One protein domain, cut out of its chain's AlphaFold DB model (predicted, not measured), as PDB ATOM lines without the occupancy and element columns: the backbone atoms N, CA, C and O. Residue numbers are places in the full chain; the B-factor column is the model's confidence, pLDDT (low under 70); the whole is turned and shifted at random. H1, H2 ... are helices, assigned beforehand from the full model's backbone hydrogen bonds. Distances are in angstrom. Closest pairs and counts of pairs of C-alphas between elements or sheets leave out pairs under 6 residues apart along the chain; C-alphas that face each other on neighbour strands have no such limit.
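This is residues 21 to 87 and 95 to 132 of the 204 residues of an uncharacterized protein of Pisolithus microcarpus 441 (UniProt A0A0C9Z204). A long helix, H1, sticks out as an arm from a compact body where H6 crosses H2, H3 crosses H4, and short H5 is near H4. The printed part has 105 residues with six named helices, H1 to H6, all helix. It is extended, radius of gyration of the C-alphas 20.6 A, spanning 66 by 29 by 24 A.

H1, residues 21 to 43, stands free. H2, residues 48 to 61, touches H6, residues 126 to 132, about perpendicular at 76 degrees; closest C-alphas Leu 55 and Gly 132, 4.0 A. H3, residues 71 to 84, touches H4, residues 97 to 112, about perpendicular at 76 degrees, with residues 73 to 78 alone; closest C-alphas Leu 74 and Leu 102, 5.2 A. H5, residues 116 to 119, is close to but not clearly touching H4. Every O i to N i+4 pair is within hydrogen-bond range in H1, H2, H3, H4 and H6; H5 is too short for one.

H1 runs 32.2 A from C-alpha 21 at (29.031, 75.598, -15.406); H2 measures 19.9 A, H3 20.1 A, H4 22.9 A. H6 ends at C-alpha 132, (26.371, 28.681, -14.614).

Residues 88 to 94 are not printed; C-alphas 87 and 95 are 15.4 A apart. Of the links printed whole, none is long. pLDDT is under 70 in 37 residues, among them 39 to 51.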
ATOM      1  N   CYS A  21      29.748  76.776 -14.920       74.00
ATOM      2  CA  CYS A  21      29.031  75.598 -15.406       74.00
ATOM      3  C   CYS A  21      29.976  74.402 -15.570       74.00
ATOM      4  O   CYS A  21      29.680  73.319 -15.079       74.00
ATOM      5  N   ILE A  22      31.154  74.601 -16.167       79.56
ATOM      6  CA  ILE A  22      32.188  73.563 -16.283       79.56
ATOM      7  C   ILE A  22      32.621  73.078 -14.893       79.56
ATOM      8  O   ILE A  22      32.754  71.876 -14.674       79.56
ATOM      9  N   GLY A  23      32.809  73.986 -13.932       83.56
ATOM     10  CA  GLY A  23      33.123  73.633 -12.548       83.56
ATOM     11  C   GLY A  23      32.001  72.848 -11.858       83.56
ATOM     12  O   GLY A  23      32.276  71.907 -11.115       83.56
ATOM     13  N   ALA A  24      30.740  73.196 -12.119       81.12
ATOM     14  CA  ALA A  24      29.581  72.466 -11.616       81.12
ATOM     15  C   ALA A  24      29.488  71.056 -12.217       81.12
ATOM     16  O   ALA A  24      29.334  70.096 -11.466       81.12
ATOM     17  N   PHE A  25      29.682  70.916 -13.531       77.75
ATOM     18  CA  PHE A  25      29.696  69.614 -14.195       77.75
ATOM     19  C   PHE A  25      30.847  68.733 -13.718       77.75
ATOM     20  O   PHE A  25      30.622  67.566 -13.434       77.75
ATOM     21  N   LYS A  26      32.053  69.281 -13.532       86.44
ATOM     22  CA  LYS A  26      33.189  68.521 -12.983       86.44
ATOM     23  C   LYS A  26      32.902  67.971 -11.586       86.44
ATOM     24  O   LYS A  26      33.189  66.813 -11.325       86.44
ATOM     25  N   ARG A  27      32.295  68.776 -10.707       89.69
ATOM     26  CA  ARG A  27      31.885  68.312  -9.369       89.69
ATOM     27  C   ARG A  27      30.800  67.244  -9.435       89.69
ATOM     28  O   ARG A  27      30.846  66.297  -8.663       89.69
ATOM     29  N   HIS A  28      29.843  67.393 -10.347       87.94
ATOM     30  CA  HIS A  28      28.798  66.394 -10.542       87.94
ATOM     31  C   HIS A  28      29.366  65.071 -11.067       87.94
ATOM     32  O   HIS A  28      29.011  64.026 -10.541       87.94
ATOM     33  N   ILE A  29      30.301  65.119 -12.022       87.88
ATOM     34  CA  ILE A  29      31.006  63.938 -12.537       87.88
ATOM     35  C   ILE A  29      31.767  63.242 -11.410       87.88
ATOM     36  O   ILE A  29      31.567  62.052 -11.218       87.88
ATOM     37  N   SER A  30      32.550  63.967 -10.603       88.94
ATOM     38  CA  SER A  30      33.259  63.348  -9.475       88.94
ATOM     39  C   SER A  30      32.315  62.752  -8.425       88.94
ATOM     40  O   SER A  30      32.613  61.696  -7.885       88.94
ATOM     41  N   CYS A  31      31.166  63.385  -8.166       86.88
ATOM     42  CA  CYS A  31      30.140  62.845  -7.269       86.88
ATOM     43  C   CYS A  31      29.543  61.535  -7.818       86.88
ATOM     44  O   CYS A  31      29.419  60.558  -7.089       86.88
ATOM     45  N   LEU A  32      29.237  61.492  -9.121       79.56
ATOM     46  CA  LEU A  32      28.739  60.290  -9.795       79.56
ATOM     47  C   LEU A  32      29.797  59.182  -9.881       79.56
ATOM     48  O   LEU A  32      29.462  58.007  -9.794       79.56
ATOM     49  N   GLU A  33      31.072  59.527 -10.064       84.81
ATOM     50  CA  GLU A  33      32.179  58.565 -10.050       84.81
ATOM     51  C   GLU A  33      32.372  57.960  -8.655       84.81
ATOM     52  O   GLU A  33      32.585  56.757  -8.542       84.81
ATOM     53  N   GLU A  34      32.244  58.760  -7.594       86.00
ATOM     54  CA  GLU A  34      32.287  58.288  -6.206       86.00
ATOM     55  C   GLU A  34      31.083  57.396  -5.870       86.00
ATOM     56  O   GLU A  34      31.255  56.324  -5.287       86.00
ATOM     57  N   GLU A  35      29.879  57.778  -6.305       77.75
ATOM     58  CA  GLU A  35      28.674  56.954  -6.176       77.75
ATOM     59  C   GLU A  35      28.812  55.632  -6.947       77.75
ATOM     60  O   GLU A  35      28.529  54.568  -6.401       77.75
ATOM     61  N   ASN A  36      29.339  55.665  -8.175       66.44
ATOM     62  CA  ASN A  36      29.617  54.462  -8.962       66.44
ATOM     63  C   ASN A  36      30.685  53.571  -8.317       66.44
ATOM     64  O   ASN A  36      30.545  52.351  -8.345       66.44
ATOM     65  N   CYS A  37      31.730  54.140  -7.709       75.06
ATOM     66  CA  CYS A  37      32.696  53.377  -6.915       75.06
ATOM     67  C   CYS A  37      32.014  52.708  -5.714       75.06
ATOM     68  O   CYS A  37      32.200  51.513  -5.499       75.06
ATOM     69  N   GLY A  38      31.152  53.436  -4.997       72.62
ATOM     70  CA  GLY A  38      30.360  52.890  -3.894       72.62
ATOM     71  C   GLY A  38      29.408  51.771  -4.330       72.62
ATOM     72  O   GLY A  38      29.286  50.765  -3.635       72.62
ATOM     73  N   LEU A  39      28.779  51.896  -5.503       68.44
ATOM     74  CA  LEU A  39      27.927  50.856  -6.088       68.44
ATOM     75  C   LEU A  39      28.734  49.630  -6.535       68.44
ATOM     76  O   LEU A  39      28.289  48.505  -6.317       68.44
ATOM     77  N   CYS A  40      29.923  49.818  -7.108       63.19
ATOM     78  CA  CYS A  40      30.844  48.731  -7.456       63.19
ATOM     79  C   CYS A  40      31.342  47.983  -6.211       63.19
ATOM     80  O   CYS A  40      31.375  46.752  -6.205       63.19
ATOM     81  N   ASP A  41      31.672  48.701  -5.137       62.28
ATOM     82  CA  ASP A  41      32.077  48.110  -3.859       62.28
ATOM     83  C   ASP A  41      30.899  47.409  -3.159       62.28
ATOM     84  O   ASP A  41      31.064  46.330  -2.583       62.28
ATOM     85  N   ALA A  42      29.682  47.952  -3.275       60.47
ATOM     86  CA  ALA A  42      28.456  47.303  -2.813       60.47
ATOM     87  C   ALA A  42      28.131  46.035  -3.628       60.47
ATOM     88  O   ALA A  42      27.768  45.012  -3.046       60.47
ATOM     89  N   GLN A  43      28.345  46.033  -4.947       56.75
ATOM     90  CA  GLN A  43      28.236  44.832  -5.790       56.75
ATOM     91  C   GLN A  43      29.328  43.803  -5.467       56.75
ATOM     92  O   GLN A  43      29.067  42.601  -5.460       56.75
ATOM     93  N   ALA A  44      30.534  44.247  -5.101       56.12
ATOM     94  CA  ALA A  44      31.589  43.376  -4.588       56.12
ATOM     95  C   ALA A  44      31.287  42.801  -3.187       56.12
ATOM     96  O   ALA A  44      31.965  41.852  -2.773       56.12
ATOM     97  N   SER A  45      30.294  43.357  -2.478       54.50
ATOM     98  CA  SER A  45      29.843  42.933  -1.147       54.50
ATOM     99  C   SER A  45      28.704  41.903  -1.155       54.50
ATOM    100  O   SER A  45      28.444  41.303  -0.109       54.50
ATOM    101  N   VAL A  46      28.083  41.618  -2.314       55.69
ATOM    102  CA  VAL A  46      27.255  40.409  -2.483       55.69
ATOM    103  C   VAL A  46      28.123  39.218  -2.066       55.69
ATOM    104  O   VAL A  46      29.288  39.160  -2.481       55.69
ATOM    105  N   PRO A  47      27.647  38.292  -1.209       54.25
ATOM    106  CA  PRO A  47      28.501  37.240  -0.693       54.25
ATOM    107  C   PRO A  47      28.994  36.398  -1.866       54.25
ATOM    108  O   PRO A  47      28.283  35.539  -2.371       54.25
ATOM    109  N   LYS A  48      30.244  36.623  -2.292       58.41
ATOM    110  CA  LYS A  48      30.871  35.946  -3.439       58.41
ATOM    111  C   LYS A  48      30.746  34.424  -3.346       58.41
ATOM    112  O   LYS A  48      30.761  33.746  -4.362       58.41
ATOM    113  N   LYS A  49      30.612  33.879  -2.134       60.97
ATOM    114  CA  LYS A  49      30.352  32.454  -1.894       60.97
ATOM    115  C   LYS A  49      29.013  31.978  -2.464       60.97
ATOM    116  O   LYS A  49      28.990  30.895  -3.025       60.97
ATOM    117  N   HIS A  50      27.957  32.779  -2.329       62.69
ATOM    118  CA  HIS A  50      26.623  32.483  -2.849       62.69
ATOM    119  C   HIS A  50      26.673  32.439  -4.375       62.69
ATOM    120  O   HIS A  50      26.519  31.379  -4.955       62.69
ATOM    121  N   HIS A  51      27.114  33.525  -5.011       65.75
ATOM    122  CA  HIS A  51      27.281  33.601  -6.466       65.75
ATOM    123  C   HIS A  51      28.111  32.441  -7.058       65.75
ATOM    124  O   HIS A  51      27.735  31.818  -8.047       65.75
ATOM    125  N   ASN A  52      29.244  32.098  -6.432       71.25
ATOM    126  CA  ASN A  52      30.063  30.969  -6.885       71.25
ATOM    127  C   ASN A  52      29.382  29.607  -6.673       71.25
ATOM    128  O   ASN A  52      29.666  28.678  -7.430       71.25
ATOM    129  N   PHE A  53      28.514  29.471  -5.666       77.88
ATOM    130  CA  PHE A  53      27.728  28.261  -5.440       77.88
ATOM    131  C   PHE A  53      26.733  28.041  -6.578       77.88
ATOM    132  O   PHE A  53      26.791  26.973  -7.168       77.88
ATOM    133  N   TYR A  54      25.930  29.038  -6.966       68.12
ATOM    134  CA  TYR A  54      24.958  28.893  -8.066       68.12
ATOM    135  C   TYR A  54      25.634  28.708  -9.417       68.12
ATOM    136  O   TYR A  54      25.199  27.878 -10.208       68.12
ATOM    137  N   LEU A  55      26.770  29.370  -9.657       71.06
ATOM    138  CA  LEU A  55      27.574  29.074 -10.843       71.06
ATOM    139  C   LEU A  55      28.068  27.623 -10.839       71.06
ATOM    140  O   LEU A  55      27.965  26.943 -11.854       71.06
ATOM    141  N   SER A  56      28.589  27.128  -9.715       70.44
ATOM    142  CA  SER A  56      29.077  25.744  -9.608       70.44
ATOM    143  C   SER A  56      27.938  24.720  -9.660       70.44
ATOM    144  O   SER A  56      28.100  23.660 -10.258       70.44
ATOM    145  N   ALA A  57      26.785  25.047  -9.075       71.19
ATOM    146  CA  ALA A  57      25.572  24.247  -9.112       71.19
ATOM    147  C   ALA A  57      25.027  24.187 -10.540       71.19
ATOM    148  O   ALA A  57      24.849  23.090 -11.050       71.19
ATOM    149  N   GLY A  58      24.906  25.319 -11.241       67.56
ATOM    150  CA  GLY A  58      24.520  25.380 -12.655       67.56
ATOM    151  C   GLY A  58      25.414  24.528 -13.559       67.56
ATOM    152  O   GLY A  58      24.923  23.825 -14.440       67.56
ATOM    153  N   ARG A  59      26.729  24.477 -13.288       69.88
ATOM    154  CA  ARG A  59      27.635  23.545 -13.987       69.88
ATOM    155  C   ARG A  59      27.298  22.071 -13.721       69.88
ATOM    156  O   ARG A  59      27.412  21.266 -14.638       69.88
ATOM    157  N   ALA A  60      26.894  21.716 -12.500       69.19
ATOM    158  CA  ALA A  60      26.486  20.355 -12.146       69.19
ATOM    159  C   ALA A  60      25.106  19.982 -12.722       69.19
ATOM    160  O   ALA A  60      24.918  18.840 -13.129       69.19
ATOM    161  N   ILE A  61      24.176  20.939 -12.820       66.88
ATOM    162  CA  ILE A  61      22.840  20.745 -13.414       66.88
ATOM    163  C   ILE A  61      22.952  20.236 -14.853       66.88
ATOM    164  O   ILE A  61      22.279  19.280 -15.223       66.88
ATOM    165  N   ARG A  62      23.883  20.788 -15.639       64.88
ATOM    166  CA  ARG A  62      24.152  20.356 -17.020       64.88
ATOM    167  C   ARG A  62      24.580  18.886 -17.146       64.88
ATOM    168  O   ARG A  62      24.416  18.293 -18.206       64.88
ATOM    169  N   TRP A  63      25.169  18.295 -16.106       63.66
ATOM    170  CA  TRP A  63      25.523  16.870 -16.123       63.66
ATOM    171  C   TRP A  63      24.327  15.955 -15.856       63.66
ATOM    172  O   TRP A  63      24.432  14.755 -16.093       63.66
ATOM    173  N   LEU A  64      23.231  16.507 -15.337       61.31
ATOM    174  CA  LEU A  64      22.108  15.762 -14.780       61.31
ATOM    175  C   LEU A  64      20.834  15.914 -15.611       61.31
ATOM    176  O   LEU A  64      20.128  14.931 -15.783       61.31
ATOM    177  N   VAL A  65      20.569  17.107 -16.144       58.56
ATOM    178  CA  VAL A  65      19.367  17.400 -16.934       58.56
ATOM    179  C   VAL A  65      19.721  17.493 -18.414       58.56
ATOM    180  O   VAL A  65      20.775  18.018 -18.789       58.56
ATOM    181  N   THR A  66      18.849  16.957 -19.267       57.72
ATOM    182  CA  THR A  66      18.968  17.031 -20.724       57.72
ATOM    183  C   THR A  66      19.216  18.474 -21.171       57.72
ATOM    184  O   THR A  66      18.548  19.403 -20.737       57.72
ATOM    185  N   LEU A  67      20.211  18.637 -22.047       55.00
ATOM    186  CA  LEU A  67      20.877  19.872 -22.495       55.00
ATOM    187  C   LEU A  67      20.004  21.035 -23.008       55.00
ATOM    188  O   LEU A  67      20.579  22.027 -23.459       55.00
ATOM    189  N   ASN A  68      18.682  20.909 -23.033       61.69
ATOM    190  CA  ASN A  68      17.828  21.765 -23.844       61.69
ATOM    191  C   ASN A  68      16.867  22.654 -23.050       61.69
ATOM    192  O   ASN A  68      16.500  23.707 -23.562       61.69
ATOM    193  N   ASP A  69      16.492  22.267 -21.833       75.81
ATOM    194  CA  ASP A  69      15.383  22.920 -21.138       75.81
ATOM    195  C   ASP A  69      15.897  23.940 -20.119       75.81
ATOM    196  O   ASP A  69      16.841  23.677 -19.366       75.81
ATOM    197  N   HIS A  70      15.300  25.132 -20.116       78.81
ATOM    198  CA  HIS A  70      15.681  26.194 -19.196       78.81
ATOM    199  C   HIS A  70      15.216  25.873 -17.771       78.81
ATOM    200  O   HIS A  70      14.173  25.252 -17.564       78.81
ATOM    201  N   VAL A  71      15.975  26.322 -16.763       78.81
ATOM    202  CA  VAL A  71      15.604  26.099 -15.353       78.81
ATOM    203  C   VAL A  71      14.231  26.707 -15.044       78.81
ATOM    204  O   VAL A  71      13.455  26.110 -14.304       78.81
ATOM    205  N   GLU A  72      13.897  27.841 -15.661       81.44
ATOM    206  CA  GLU A  72      12.590  28.486 -15.539       81.44
ATOM    207  C   GLU A  72      11.459  27.605 -16.073       81.44
ATOM    208  O   GLU A  72      10.412  27.524 -15.437       81.44
ATOM    209  N   ASP A  73      11.671  26.914 -17.197       85.25
ATOM    210  CA  ASP A  73      10.668  26.027 -17.794       85.25
ATOM    211  C   ASP A  73      10.395  24.840 -16.855       85.25
ATOM    212  O   ASP A  73       9.242  24.569 -16.519       85.25
ATOM    213  N   LEU A  74      11.455  24.227 -16.312       84.31
ATOM    214  CA  LEU A  74      11.363  23.147 -15.319       84.31
ATOM    215  C   LEU A  74      10.606  23.582 -14.055       84.31
ATOM    216  O   LEU A  74       9.750  22.857 -13.545       84.31
ATOM    217  N   VAL A  75      10.934  24.764 -13.528       83.94
ATOM    218  CA  VAL A  75      10.302  25.317 -12.322       83.94
ATOM    219  C   VAL A  75       8.852  25.704 -12.595       83.94
ATOM    220  O   VAL A  75       7.984  25.461 -11.756       83.94
ATOM    221  N   SER A  76       8.568  26.288 -13.758       84.75
ATOM    222  CA  SER A  76       7.216  26.682 -14.142       84.75
ATOM    223  C   SER A  76       6.290  25.474 -14.267       84.75
ATOM    224  O   SER A  76       5.195  25.512 -13.704       84.75
ATOM    225  N   GLU A  77       6.759  24.378 -14.869       86.19
ATOM    226  CA  GLU A  77       5.977  23.147 -14.977       86.19
ATOM    227  C   GLU A  77       5.781  22.490 -13.606       86.19
ATOM    228  O   GLU A  77       4.674  22.106 -13.237       86.19
ATOM    229  N   ALA A  78       6.813  22.461 -12.759       84.00
ATOM    230  CA  ALA A  78       6.675  21.958 -11.392       84.00
ATOM    231  C   ALA A  78       5.648  22.755 -10.564       84.00
ATOM    232  O   ALA A  78       4.875  22.178  -9.783       84.00
ATOM    233  N   ASN A  79       5.617  24.077 -10.738       84.69
ATOM    234  CA  ASN A  79       4.622  24.948 -10.118       84.69
ATOM    235  C   ASN A  79       3.221  24.689 -10.691       84.69
ATOM    236  O   ASN A  79       2.253  24.658  -9.928       84.69
ATOM    237  N   HIS A  80       3.112  24.459 -12.001       81.06
ATOM    238  CA  HIS A  80       1.868  24.094 -12.677       81.06
ATOM    239  C   HIS A  80       1.300  22.768 -12.139       81.06
ATOM    240  O   HIS A  80       0.161  22.753 -11.657       81.06
ATOM    241  N   CYS A  81       2.110  21.704 -12.071       79.19
ATOM    242  CA  CYS A  81       1.724  20.425 -11.464       79.19
ATOM    243  C   CYS A  81       1.284  20.593  -9.998       79.19
ATOM    244  O   CYS A  81       0.241  20.080  -9.594       79.19
ATOM    245  N   SER A  82       2.030  21.372  -9.204       79.56
ATOM    246  CA  SER A  82       1.699  21.622  -7.791       79.56
ATOM    247  C   SER A  82       0.357  22.348  -7.611       79.56
ATOM    248  O   SER A  82      -0.353  22.114  -6.631       79.56
ATOM    249  N   CYS A  83      -0.004  23.237  -8.542       73.94
ATOM    250  CA  CYS A  83      -1.299  23.918  -8.541       73.94
ATOM    251  C   CYS A  83      -2.444  22.971  -8.929       73.94
ATOM    252  O   CYS A  83      -3.513  23.026  -8.319       73.94
ATOM    253  N   MET A  84      -2.220  22.096  -9.916       66.50
ATOM    254  CA  MET A  84      -3.195  21.098 -10.369       66.50
ATOM    255  C   MET A  84      -3.498  20.056  -9.277       66.50
ATOM    256  O   MET A  84      -4.663  19.745  -9.054       66.50
ATOM    257  N   GLU A  85      -2.498  19.606  -8.507       63.53
ATOM    258  CA  GLU A  85      -2.690  18.663  -7.385       63.53
ATOM    259  C   GLU A  85      -3.620  19.192  -6.271       63.53
ATOM    260  O   GLU A  85      -4.224  18.409  -5.534       63.53
ATOM    261  N   GLN A  86      -3.768  20.515  -6.126       56.22
ATOM    262  CA  GLN A  86      -4.664  21.120  -5.128       56.22
ATOM    263  C   GLN A  86      -6.126  21.189  -5.588       56.22
ATOM    264  O   GLN A  86      -7.033  21.344  -4.763       56.22
ATOM    265  N   VAL A  87      -6.372  21.058  -6.890       56.94
ATOM    266  CA  VAL A  87      -7.702  21.076  -7.491       56.94
ATOM    267  C   VAL A  87      -8.025  19.639  -7.888       56.94
ATOM    268  O   VAL A  87      -7.733  19.230  -8.999       56.94
ATOM    269  N   HIS A  95      -1.782  16.096 -20.336       66.69
ATOM    270  CA  HIS A  95      -0.427  16.633 -20.310       66.69
ATOM    271  C   HIS A  95       0.250  16.347 -21.647       66.69
ATOM    272  O   HIS A  95       0.157  15.247 -22.199       66.69
ATOM    273  N   SER A  96       0.935  17.356 -22.177       80.81
ATOM    274  CA  SER A  96       1.819  17.164 -23.320       80.81
ATOM    275  C   SER A  96       2.985  16.255 -22.922       80.81
ATOM    276  O   SER A  96       3.504  16.353 -21.811       80.81
ATOM    277  N   GLU A  97       3.473  15.431 -23.856       81.06
ATOM    278  CA  GLU A  97       4.717  14.665 -23.663       81.06
ATOM    279  C   GLU A  97       5.892  15.578 -23.251       81.06
ATOM    280  O   GLU A  97       6.790  15.151 -22.527       81.06
ATOM    281  N   GLU A  98       5.875  16.844 -23.685       83.31
ATOM    282  CA  GLU A  98       6.874  17.854 -23.320       83.31
ATOM    283  C   GLU A  98       6.773  18.266 -21.841       83.31
ATOM    284  O   GLU A  98       7.792  18.339 -21.157       83.31
ATOM    285  N   GLU A  99       5.559  18.470 -21.323       83.50
ATOM    286  CA  GLU A  99       5.307  18.849 -19.923       83.50
ATOM    287  C   GLU A  99       5.721  17.716 -18.969       83.50
ATOM    288  O   GLU A  99       6.427  17.945 -17.983       83.50
ATOM    289  N   ASP A 100       5.390  16.467 -19.318       84.25
ATOM    290  CA  ASP A 100       5.822  15.280 -18.571       84.25
ATOM    291  C   ASP A 100       7.357  15.165 -18.522       84.25
ATOM    292  O   ASP A 100       7.940  14.871 -17.472       84.25
ATOM    293  N   CYS A 101       8.036  15.435 -19.642       84.12
ATOM    294  CA  CYS A 101       9.499  15.415 -19.705       84.12
ATOM    295  C   CYS A 101      10.137  16.507 -18.833       84.12
ATOM    296  O   CYS A 101      11.128  16.231 -18.142       84.12
ATOM    297  N   LEU A 102       9.573  17.719 -18.827       86.25
ATOM    298  CA  LEU A 102      10.035  18.824 -17.980       86.25
ATOM    299  C   LEU A 102       9.868  18.483 -16.496       86.25
ATOM    300  O   LEU A 102      10.810  18.633 -15.712       86.25
ATOM    301  N   TYR A 103       8.711  17.946 -16.107       84.94
ATOM    302  CA  TYR A 103       8.467  17.547 -14.724       84.94
ATOM    303  C   TYR A 103       9.389  16.401 -14.279       84.94
ATOM    304  O   TYR A 103       9.977  16.471 -13.198       84.94
ATOM    305  N   CYS A 104       9.591  15.369 -15.108       83.81
ATOM    306  CA  CYS A 104      10.548  14.295 -14.819       83.81
ATOM    307  C   CYS A 104      11.971  14.834 -14.626       83.81
ATOM    308  O   CYS A 104      12.634  14.493 -13.644       83.81
ATOM    309  N   SER A 105      12.407  15.726 -15.514       82.50
ATOM    310  CA  SER A 105      13.717  16.376 -15.435       82.50
ATOM    311  C   SER A 105      13.873  17.205 -14.153       82.50
ATOM    312  O   SER A 105      14.914  17.149 -13.495       82.50
ATOM    313  N   TYR A 106      12.821  17.918 -13.736       84.19
ATOM    314  CA  TYR A 106      12.781  18.632 -12.458       84.19
ATOM    315  C   TYR A 106      12.897  17.681 -11.252       84.19
ATOM    316  O   TYR A 106      13.642  17.957 -10.306       84.19
ATOM    317  N   GLN A 107      12.202  16.540 -11.271       84.19
ATOM    318  CA  GLN A 107      12.288  15.544 -10.195       84.19
ATOM    319  C   GLN A 107      13.692  14.942 -10.082       84.19
ATOM    320  O   GLN A 107      14.215  14.807  -8.972       84.19
ATOM    321  N   GLU A 108      14.324  14.619 -11.210       83.25
ATOM    322  CA  GLU A 108      15.711  14.152 -11.228       83.25
ATOM    323  C   GLU A 108      16.650  15.225 -10.671       83.25
ATOM    324  O   GLU A 108      17.439  14.947  -9.766       83.25
ATOM    325  N   LEU A 109      16.514  16.478 -11.113       80.69
ATOM    326  CA  LEU A 109      17.297  17.600 -10.598       80.69
ATOM    327  C   LEU A 109      17.237  17.693  -9.062       80.69
ATOM    328  O   LEU A 109      18.275  17.790  -8.398       80.69
ATOM    329  N   LEU A 110      16.037  17.598  -8.482       83.19
ATOM    330  CA  LEU A 110      15.855  17.618  -7.029       83.19
ATOM    331  C   LEU A 110      16.373  16.360  -6.325       83.19
ATOM    332  O   LEU A 110      16.811  16.448  -5.176       83.19
ATOM    333  N   GLN A 111      16.341  15.196  -6.975       84.25
ATOM    334  CA  GLN A 111      16.920  13.970  -6.425       84.25
ATOM    335  C   GLN A 111      18.427  14.130  -6.189       84.25
ATOM    336  O   GLN A 111      18.953  13.672  -5.170       84.25
ATOM    337  N   TRP A 112      19.116  14.788  -7.119       75.31
ATOM    338  CA  TRP A 112      20.562  14.977  -7.066       75.31
ATOM    339  C   TRP A 112      20.985  16.173  -6.216       75.31
ATOM    340  O   TRP A 112      22.013  16.103  -5.537       75.31
ATOM    341  N   ILE A 113      20.193  17.251  -6.204       81.12
ATOM    342  CA  ILE A 113      20.467  18.454  -5.409       81.12
ATOM    343  C   ILE A 113      19.223  18.829  -4.582       81.12
ATOM    344  O   ILE A 113      18.537  19.803  -4.889       81.12
ATOM    345  N   PRO A 114      18.930  18.113  -3.477       81.94
ATOM    346  CA  PRO A 114      17.707  18.343  -2.702       81.94
ATOM    347  C   PRO A 114      17.601  19.743  -2.091       81.94
ATOM    348  O   PRO A 114      16.499  20.248  -1.883       81.94
ATOM    349  N   SER A 115      18.739  20.381  -1.795       78.25
ATOM    350  CA  SER A 115      18.778  21.745  -1.257       78.25
ATOM    351  C   SER A 115      18.294  22.793  -2.256       78.25
ATOM    352  O   SER A 115      17.852  23.850  -1.835       78.25
ATOM    353  N   LEU A 116      18.319  22.487  -3.557       76.62
ATOM    354  CA  LEU A 116      17.927  23.416  -4.613       76.62
ATOM    355  C   LEU A 116      16.427  23.748  -4.571       76.62
ATOM    356  O   LEU A 116      16.006  24.787  -5.063       76.62
ATOM    357  N   LYS A 117      15.610  22.893  -3.940       81.25
ATOM    358  CA  LYS A 117      14.158  23.084  -3.860       81.25
ATOM    359  C   LYS A 117      13.761  24.390  -3.168       81.25
ATOM    360  O   LYS A 117      12.806  25.018  -3.602       81.25
ATOM    361  N   SER A 118      14.443  24.781  -2.088       78.12
ATOM    362  CA  SER A 118      14.147  26.052  -1.408       78.12
ATOM    363  C   SER A 118      14.565  27.259  -2.238       78.12
ATOM    364  O   SER A 118      13.918  28.301  -2.181       78.12
ATOM    365  N   ASP A 119      15.620  27.090  -3.023       73.69
ATOM    366  CA  ASP A 119      16.293  28.170  -3.731       73.69
ATOM    367  C   ASP A 119      15.529  28.511  -5.021       73.69
ATOM    368  O   ASP A 119      15.252  29.675  -5.279       73.69
ATOM    369  N   LEU A 120      15.027  27.499  -5.746       72.94
ATOM    370  CA  LEU A 120      14.148  27.678  -6.919       72.94
ATOM    371  C   LEU A 120      12.774  28.269  -6.572       72.94
ATOM    372  O   LEU A 120      12.060  28.759  -7.439       72.94
ATOM    373  N   THR A 121      12.362  28.202  -5.302       68.44
ATOM    374  CA  THR A 121      11.127  28.865  -4.847       68.44
ATOM    375  C   THR A 121      11.335  30.338  -4.492       68.44
ATOM    376  O   THR A 121      10.361  31.044  -4.229       68.44
ATOM    377  N   ALA A 122      12.585  30.814  -4.466       67.12
ATOM    378  CA  ALA A 122      12.915  32.218  -4.279       67.12
ATOM    379  C   ALA A 122      13.058  32.891  -5.654       67.12
ATOM    380  O   ALA A 122      13.930  32.539  -6.437       67.12
ATOM    381  N   GLU A 123      12.220  33.893  -5.935       58.12
ATOM    382  CA  GLU A 123      12.051  34.544  -7.253       58.12
ATOM    383  C   GLU A 123      13.299  35.276  -7.827       58.12
ATOM    384  O   GLU A 123      13.165  36.108  -8.723       58.12
ATOM    385  N   SER A 124      14.518  35.044  -7.325       62.31
ATOM    386  CA  SER A 124      15.713  35.822  -7.694       62.31
ATOM    387  C   SER A 124      16.942  35.030  -8.152       62.31
ATOM    388  O   SER A 124      17.946  35.660  -8.485       62.31
ATOM    389  N   GLU A 125      16.916  33.695  -8.164       63.66
ATOM    390  CA  GLU A 125      18.150  32.886  -8.277       63.66
ATOM    391  C   GLU A 125      18.271  32.052  -9.567       63.66
ATOM    392  O   GLU A 125      19.378  31.630  -9.920       63.66
ATOM    393  N   ASP A 126      17.193  31.919 -10.346       68.19
ATOM    394  CA  ASP A 126      17.157  31.117 -11.583       68.19
ATOM    395  C   ASP A 126      18.141  31.628 -12.653       68.19
ATOM    396  O   ASP A 126      18.830  30.853 -13.325       68.19
ATOM    397  N   TYR A 127      18.321  32.951 -12.737       71.44
ATOM    398  CA  TYR A 127      19.269  33.580 -13.662       71.44
ATOM    399  C   TYR A 127      20.728  33.151 -13.418       71.44
ATOM    400  O   TYR A 127      21.500  32.983 -14.369       71.44
ATOM    401  N   GLU A 128      21.145  32.984 -12.157       75.25
ATOM    402  CA  GLU A 128      22.531  32.610 -11.845       75.25
ATOM    403  C   GLU A 128      22.815  31.139 -12.168       75.25
ATOM    404  O   GLU A 128      23.926  30.810 -12.602       75.25
ATOM    405  N   LEU A 129      21.810  30.272 -12.015       75.94
ATOM    406  CA  LEU A 129      21.886  28.856 -12.379       75.94
ATOM    407  C   LEU A 129      22.026  28.679 -13.888       75.94
ATOM    408  O   LEU A 129      22.959  28.004 -14.330       75.94
ATOM    409  N   ASN A 130      21.177  29.348 -14.674       80.56
ATOM    410  CA  ASN A 130      21.273  29.325 -16.135       80.56
ATOM    411  C   ASN A 130      22.617  29.863 -16.617       80.56
ATOM    412  O   ASN A 130      23.290  29.228 -17.423       80.56
ATOM    413  N   LYS A 131      23.092  30.970 -16.039       81.62
ATOM    414  CA  LYS A 131      24.420  31.507 -16.354       81.62
ATOM    415  C   LYS A 131      25.544  30.509 -16.049       81.62
ATOM    416  O   LYS A 131      26.523  30.435 -16.796       81.62
ATOM    417  N   GLY A 132      25.435  29.754 -14.954       80.50
ATOM    418  CA  GLY A 132      26.371  28.681 -14.614       80.50
ATOM    419  C   GLY A 132      26.335  27.527 -15.619       80.50
ATOM    420  O   GLY A 132      27.392  27.073 -16.071       80.50
TER     421      GLY A 132